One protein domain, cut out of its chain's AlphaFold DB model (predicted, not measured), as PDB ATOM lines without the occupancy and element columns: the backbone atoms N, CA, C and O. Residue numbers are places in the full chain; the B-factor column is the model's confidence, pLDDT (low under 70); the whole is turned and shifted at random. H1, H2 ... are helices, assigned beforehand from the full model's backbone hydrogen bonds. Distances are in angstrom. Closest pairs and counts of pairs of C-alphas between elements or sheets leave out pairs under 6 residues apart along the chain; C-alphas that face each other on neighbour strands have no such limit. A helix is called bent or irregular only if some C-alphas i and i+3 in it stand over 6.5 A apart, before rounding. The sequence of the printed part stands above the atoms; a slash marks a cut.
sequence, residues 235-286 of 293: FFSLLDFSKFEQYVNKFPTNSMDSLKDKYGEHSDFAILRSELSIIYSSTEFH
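This is residues 235 to 286 of the 293 residues of an uncharacterized protein of Sipha flava (yellow sugarcane aphid) (UniProt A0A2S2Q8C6). H3, the longest helix, makes one end of an elongated body, and H4 folds back from it towards H2, which crosses near H4's far end. Short H1 packs on the early part of H3. The 52 printed residues hold four named helices, H1 H2 H3 H4 in order, and no named strand: all helix, compact, radius of gyration of the C-alphas 10.7 A, spans 31 by 17 by 15 A.

H3, residues 253 to 266, is 18.2 A long and irregular, with C-alphas 262 and 265 8.3 A apart. H4, residues 269 to 281, is 18.2 A long and ends at C-alpha 281 (112.304, 206.328, 256.324). H1, residues 235 to 239, 8.1 A long, begins at C-alpha 235 (112.233, 221.565, 267.079). H2, residues 241 to 249, 14.2 A long, is irregular, with C-alphas 242 and 245 7.6 A apart.

H3 touches H1 with residues 254 to 259 alone, closest C-alphas Phe 235 and Ser 255, 4.2 A. H3 and H4 are close but not clearly touching, closest C-alphas Lys 260 and Phe 269, 7.3 A, at a steep tilt of 46 degrees, opposite ways. H4 touches H2 with residues 277 to 281 alone, about perpendicular at 76 degrees, closest C-alphas Phe 244 and Tyr 280, 5.0 A. Every O i to N i+4 pair is within hydrogen-bond range in H4, 7 of 10 in H3, 2 of 5 in H2 and 0 of 1 in H1; O i to N i+3 pairs within range are 4 of 6 in H2 and 2 of 2 in H1.

The farthest C-alphas, Glu 265 and Thr 283, are 31.1 A apart. The printed part has no cut, and the three links are tight. Residues 266, 267 and 286 have pLDDT under 70.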
ATOM      1  N   PHE A 235     111.869 221.864 268.465       74.75
ATOM      2  CA  PHE A 235     112.233 221.565 267.079       74.75
ATOM      3  C   PHE A 235     113.568 220.818 266.917       74.75
ATOM      4  O   PHE A 235     113.718 220.079 265.952       74.75
ATOM      5  N   PHE A 236     114.527 220.919 267.852       75.44
ATOM      6  CA  PHE A 236     115.746 220.094 267.775       75.44
ATOM      7  C   PHE A 236     115.448 218.597 267.884       75.44
ATOM      8  O   PHE A 236     116.238 217.787 267.410       75.44
ATOM      9  N   SER A 237     114.305 218.210 268.463       77.81
ATOM     10  CA  SER A 237     113.906 216.805 268.515       77.81
ATOM     11  C   SER A 237     113.603 216.222 267.134       77.81
ATOM     12  O   SER A 237     113.525 215.003 267.030       77.81
ATOM     13  N   LEU A 238     113.427 217.054 266.096       80.38
ATOM     14  CA  LEU A 238     113.290 216.604 264.707       80.38
ATOM     15  C   LEU A 238     114.555 215.894 264.205       80.38
ATOM     16  O   LEU A 238     114.463 215.084 263.291       80.38
ATOM     17  N   LEU A 239     115.713 216.169 264.812       79.12
ATOM     18  CA  LEU A 239     117.009 215.564 264.483       79.12
ATOM     19  C   LEU A 239     117.457 214.539 265.541       79.12
ATOM     20  O   LEU A 239     118.644 214.269 265.696       79.12
ATOM     21  N   ASP A 240     116.516 213.998 266.317       78.19
ATOM     22  CA  ASP A 240     116.796 212.951 267.298       78.19
ATOM     23  C   ASP A 240     116.796 211.575 266.619       78.19
ATOM     24  O   ASP A 240     115.749 210.939 266.494       78.19
ATOM     25  N   PHE A 241     117.981 211.128 266.192       75.81
ATOM     26  CA  PHE A 241     118.214 209.850 265.503       75.81
ATOM     27  C   PHE A 241     117.619 208.647 266.237       75.81
ATOM     28  O   PHE A 241     117.109 207.723 265.610       75.81
ATOM     29  N   SER A 242     117.597 208.688 267.575       76.88
ATOM     30  CA  SER A 242     117.032 207.613 268.398       76.88
ATOM     31  C   SER A 242     115.516 207.442 268.242       76.88
ATOM     32  O   SER A 242     114.961 206.426 268.656       76.88
ATOM     33  N   LYS A 243     114.831 208.433 267.659       80.44
ATOM     34  CA  LYS A 243     113.374 208.459 267.487       80.44
ATOM     35  C   LYS A 243     112.929 208.370 266.034       80.44
ATOM     36  O   LYS A 243     111.728 208.431 265.791       80.44
ATOM     37  N   PHE A 244     113.840 208.208 265.076       82.25
ATOM     38  CA  PHE A 244     113.478 208.179 263.653       82.25
ATOM     39  C   PHE A 244     112.494 207.048 263.338       82.25
ATOM     40  O   PHE A 244     111.446 207.318 262.757       82.25
ATOM     41  N   GLU A 245     112.709 205.844 263.878       79.75
ATOM     42  CA  GLU A 245     111.758 204.726 263.757       79.75
ATOM     43  C   GLU A 245     110.354 205.068 264.296       79.75
ATOM     44  O   GLU A 245     109.332 204.646 263.751       79.75
ATOM     45  N   GLN A 246     110.276 205.874 265.360       81.25
ATOM     46  CA  GLN A 246     109.002 206.338 265.915       81.25
ATOM     47  C   GLN A 246     108.371 207.425 265.038       81.25
ATOM     48  O   GLN A 246     107.150 207.459 264.889       81.25
ATOM     49  N   TYR A 247     109.188 208.297 264.445       83.56
ATOM     50  CA  TYR A 247     108.736 209.395 263.595       83.56
ATOM     51  C   TYR A 247     108.232 208.943 262.227       83.56
ATOM     52  O   TYR A 247     107.344 209.605 261.688       83.56
ATOM     53  N   VAL A 248     108.706 207.800 261.718       80.31
ATOM     54  CA  VAL A 248     108.115 207.129 260.546       80.31
ATOM     55  C   VAL A 248     106.640 206.814 260.796       80.31
ATOM     56  O   VAL A 248     105.790 207.107 259.960       80.31
ATOM     57  N   ASN A 249     106.324 206.268 261.973       81.62
ATOM     58  CA  ASN A 249     104.955 205.894 262.333       81.62
ATOM     59  C   ASN A 249     104.109 207.095 262.779       81.62
ATOM     60  O   ASN A 249     102.902 207.139 262.543       81.62
ATOM     61  N   LYS A 250     104.725 208.071 263.455       85.25
ATOM     62  CA  LYS A 250     104.049 209.264 263.966       85.25
ATOM     63  C   LYS A 250     104.936 210.493 263.827       85.25
ATOM     64  O   LYS A 250     105.771 210.774 264.687       85.25
ATOM     65  N   PHE A 251     104.679 211.272 262.781       83.31
ATOM     66  CA  PHE A 251     105.435 212.489 262.519       83.31
ATOM     67  C   PHE A 251     105.332 213.486 263.698       83.31
ATOM     68  O   PHE A 251     104.223 213.768 264.171       83.31
ATOM     69  N   PRO A 252     106.454 214.060 264.171       84.38
ATOM     70  CA  PRO A 252     106.489 214.980 265.308       84.38
ATOM     71  C   PRO A 252     105.987 216.388 264.935       84.38
ATOM     72  O   PRO A 252     106.760 217.336 264.791       84.38
ATOM     73  N   THR A 253     104.666 216.545 264.817       81.12
ATOM     74  CA  THR A 253     104.013 217.814 264.438       81.12
ATOM     75  C   THR A 253     104.330 218.955 265.400       81.12
ATOM     76  O   THR A 253     104.731 220.019 264.953       81.12
ATOM     77  N   ASN A 254     104.288 218.714 266.713       80.19
ATOM     78  CA  ASN A 254     104.552 219.746 267.727       80.19
ATOM     79  C   ASN A 254     105.964 220.353 267.611       80.19
ATOM     80  O   ASN A 254     106.174 221.531 267.893       80.19
ATOM     81  N   SER A 255     106.946 219.541 267.215       80.31
ATOM     82  CA  SER A 255     108.324 219.995 267.017       80.31
ATOM     83  C   SER A 255     108.471 220.771 265.707       80.31
ATOM     84  O   SER A 255     109.229 221.737 265.657       80.31
ATOM     85  N   MET A 256     107.709 220.396 264.675       80.44
ATOM     86  CA  MET A 256     107.631 221.126 263.408       80.44
ATOM     87  C   MET A 256     106.933 222.480 263.566       80.44
ATOM     88  O   MET A 256     107.423 223.483 263.054       80.44
ATOM     89  N   ASP A 257     105.850 222.538 264.338       81.50
ATOM     90  CA  ASP A 257     105.148 223.782 264.660       81.50
ATOM     91  C   ASP A 257     106.065 224.730 265.446       81.50
ATOM     92  O   ASP A 257     106.190 225.904 265.104       81.50
ATOM     93  N   SER A 258     106.846 224.206 266.400       81.38
ATOM     94  CA  SER A 258     107.871 225.003 267.087       81.38
ATOM     95  C   SER A 258     108.962 225.544 266.154       81.38
ATOM     96  O   SER A 258     109.542 226.590 266.464       81.38
ATOM     97  N   LEU A 259     109.301 224.839 265.068       81.88
ATOM     98  CA  LEU A 259     110.243 225.338 264.064       81.88
ATOM     99  C   LEU A 259     109.597 226.458 263.246       81.88
ATOM    100  O   LEU A 259     110.229 227.487 263.002       81.88
ATOM    101  N   LYS A 260     108.327 226.271 262.877       81.69
ATOM    102  CA  LYS A 260     107.525 227.224 262.110       81.69
ATOM    103  C   LYS A 260     107.336 228.543 262.842       81.69
ATOM    104  O   LYS A 260     107.543 229.594 262.247       81.69
ATOM    105  N   ASP A 261     107.075 228.499 264.142       80.69
ATOM    106  CA  ASP A 261     106.928 229.702 264.964       80.69
ATOM    107  C   ASP A 261     108.213 230.547 265.035       80.69
ATOM    108  O   ASP A 261     108.155 231.751 265.282       80.69
ATOM    109  N   LYS A 262     109.392 229.939 264.829       74.00
ATOM    110  CA  LYS A 262     110.695 230.622 264.925       74.00
ATOM    111  C   LYS A 262     111.335 230.980 263.592       74.00
ATOM    112  O   LYS A 262     112.057 231.971 263.526       74.00
ATOM    113  N   TYR A 263     111.125 230.157 262.571       75.44
ATOM    114  CA  TYR A 263     111.787 230.260 261.269       75.44
ATOM    115  C   TYR A 263     110.795 230.245 260.101       75.44
ATOM    116  O   TYR A 263     111.198 230.036 258.959       75.44
ATOM    117  N   GLY A 264     109.513 230.501 260.379       73.50
ATOM    118  CA  GLY A 264     108.407 230.529 259.418       73.50
ATOM    119  C   GLY A 264     108.701 231.290 258.126       73.50
ATOM    120  O   GLY A 264     108.284 230.869 257.055       73.50
ATOM    121  N   GLU A 265     109.462 232.381 258.223       71.06
ATOM    122  CA  GLU A 265     109.784 233.278 257.107       71.06
ATOM    123  C   GLU A 265     110.898 232.761 256.177       71.06
ATOM    124  O   GLU A 265     111.120 233.331 255.111       71.06
ATOM    125  N   HIS A 266     111.626 231.706 256.561       66.69
ATOM    126  CA  HIS A 266     112.861 231.284 255.885       66.69
ATOM    127  C   HIS A 266     112.824 229.866 255.315       66.69
ATOM    128  O   HIS A 266     113.840 229.390 254.808       66.69
ATOM    129  N   SER A 267     111.703 229.154 255.418       66.00
ATOM    130  CA  SER A 267     111.623 227.762 254.974       66.00
ATOM    131  C   SER A 267     110.254 227.433 254.405       66.00
ATOM    132  O   SER A 267     109.230 227.840 254.948       66.00
ATOM    133  N   ASP A 268     110.238 226.649 253.331       78.81
ATOM    134  CA  ASP A 268     109.018 226.003 252.870       78.81
ATOM    135  C   ASP A 268     108.767 224.763 253.741       78.81
ATOM    136  O   ASP A 268     109.410 223.720 253.605       78.81
ATOM    137  N   PHE A 269     107.843 224.899 254.693       79.19
ATOM    138  CA  PHE A 269     107.533 223.848 255.662       79.19
ATOM    139  C   PHE A 269     106.856 222.630 255.026       79.19
ATOM    140  O   PHE A 269     106.889 221.556 255.629       79.19
ATOM    141  N   ALA A 270     106.254 222.765 253.839       78.25
ATOM    142  CA  ALA A 270     105.690 221.628 253.121       78.25
ATOM    143  C   ALA A 270     106.810 220.761 252.535       78.25
ATOM    144  O   ALA A 270     106.801 219.545 252.721       78.25
ATOM    145  N   ILE A 271     107.814 221.394 251.918       81.88
ATOM    146  CA  ILE A 271     109.000 220.708 251.387       81.88
ATOM    147  C   ILE A 271     109.805 220.086 252.529       81.88
ATOM    148  O   ILE A 271     110.067 218.885 252.510       81.88
ATOM    149  N   LEU A 272     110.093 220.858 253.580       83.31
ATOM    150  CA  LEU A 272     110.860 220.379 254.732       83.31
ATOM    151  C   LEU A 272     110.188 219.183 255.427       83.31
ATOM    152  O   LEU A 272     110.861 218.261 255.882       83.31
ATOM    153  N   ARG A 273     108.850 219.162 255.503       83.50
ATOM    154  CA  ARG A 273     108.107 218.019 256.053       83.50
ATOM    155  C   ARG A 273     108.280 216.763 255.200       83.50
ATOM    156  O   ARG A 273     108.425 215.674 255.758       83.50
ATOM    157  N   SER A 274     108.244 216.910 253.880       82.31
ATOM    158  CA  SER A 274     108.446 215.807 252.941       82.31
ATOM    159  C   SER A 274     109.879 215.277 253.013       82.31
ATOM    160  O   SER A 274     110.069 214.071 253.139       82.31
ATOM    161  N   GLU A 275     110.877 216.162 253.042       84.75
ATOM    162  CA  GLU A 275     112.291 215.795 253.187       84.75
ATOM    163  C   GLU A 275     112.564 215.072 254.510       84.75
ATOM    164  O   GLU A 275     113.172 214.004 254.512       84.75
ATOM    165  N   LEU A 276     112.049 215.588 255.632       83.44
ATOM    166  CA  LEU A 276     112.187 214.932 256.937       83.44
ATOM    167  C   LEU A 276     111.517 213.557 256.965       83.44
ATOM    168  O   LEU A 276     112.081 212.621 257.520       83.44
ATOM    169  N   SER A 277     110.350 213.409 256.333       82.50
ATOM    170  CA  SER A 277     109.686 212.103 256.215       82.50
ATOM    171  C   SER A 277     110.555 211.089 255.464       82.50
ATOM    172  O   SER A 277     110.665 209.946 255.896       82.50
ATOM    173  N   ILE A 278     111.222 211.514 254.384       82.62
ATOM    174  CA  ILE A 278     112.146 210.663 253.617       82.62
ATOM    175  C   ILE A 278     113.381 210.308 254.453       82.62
ATOM    176  O   ILE A 278     113.783 209.145 254.478       82.62
ATOM    177  N   ILE A 279     113.953 211.279 255.173       83.44
ATOM    178  CA  ILE A 279     115.104 211.064 256.066       83.44
ATOM    179  C   ILE A 279     114.762 210.046 257.157       83.44
ATOM    180  O   ILE A 279     115.558 209.149 257.412       83.44
ATOM    181  N   TYR A 280     113.576 210.137 257.767       83.94
ATOM    182  CA  TYR A 280     113.145 209.176 258.787       83.94
ATOM    183  C   TYR A 280     112.927 207.771 258.219       83.94
ATOM    184  O   TYR A 280     113.114 206.796 258.935       83.94
ATOM    185  N   SER A 281     112.522 207.637 256.955       79.88
ATOM    186  CA  SER A 281     112.304 206.328 256.324       79.88
ATOM    187  C   SER A 281     113.570 205.698 255.737       79.88
ATOM    188  O   SER A 281     113.587 204.488 255.506       79.88
ATOM    189  N   SER A 282     114.619 206.479 255.476       80.88
ATOM    190  CA  SER A 282     115.846 205.979 254.853       80.88
ATOM    191  C   SER A 282     116.797 205.364 255.882       80.88
ATOM    192  O   SER A 282     117.221 206.002 256.847       80.88
ATOM    193  N   THR A 283     117.191 204.113 255.640       74.38
ATOM    194  CA  THR A 283     118.112 203.356 256.499       74.38
ATOM    195  C   THR A 283     119.521 203.941 256.551       74.38
ATOM    196  O   THR A 283     120.238 203.677 257.513       74.38
ATOM    197  N   GLU A 284     119.906 204.778 255.582       74.44
ATOM    198  CA  GLU A 284     121.192 205.488 255.586       74.44
ATOM    199  C   GLU A 284     121.315 206.489 256.744       74.44
ATOM    200  O   GLU A 284     122.422 206.740 257.220       74.44
ATOM    201  N   PHE A 285     120.192 207.029 257.230       70.25
ATOM    202  CA  PHE A 285     120.168 208.046 258.284       70.25
ATOM    203  C   PHE A 285     119.898 207.470 259.681       70.25
ATOM    204  O   PHE A 285     119.940 208.212 260.660       70.25
ATOM    205  N   HIS A 286     119.697 206.154 259.814       69.44
ATOM    206  CA  HIS A 286     119.530 205.456 261.098       69.44
ATOM    207  C   HIS A 286     120.871 205.156 261.792       69.44
ATOM    208  O   HIS A 286     121.139 204.030 262.211       69.44
TER     209      HIS A 286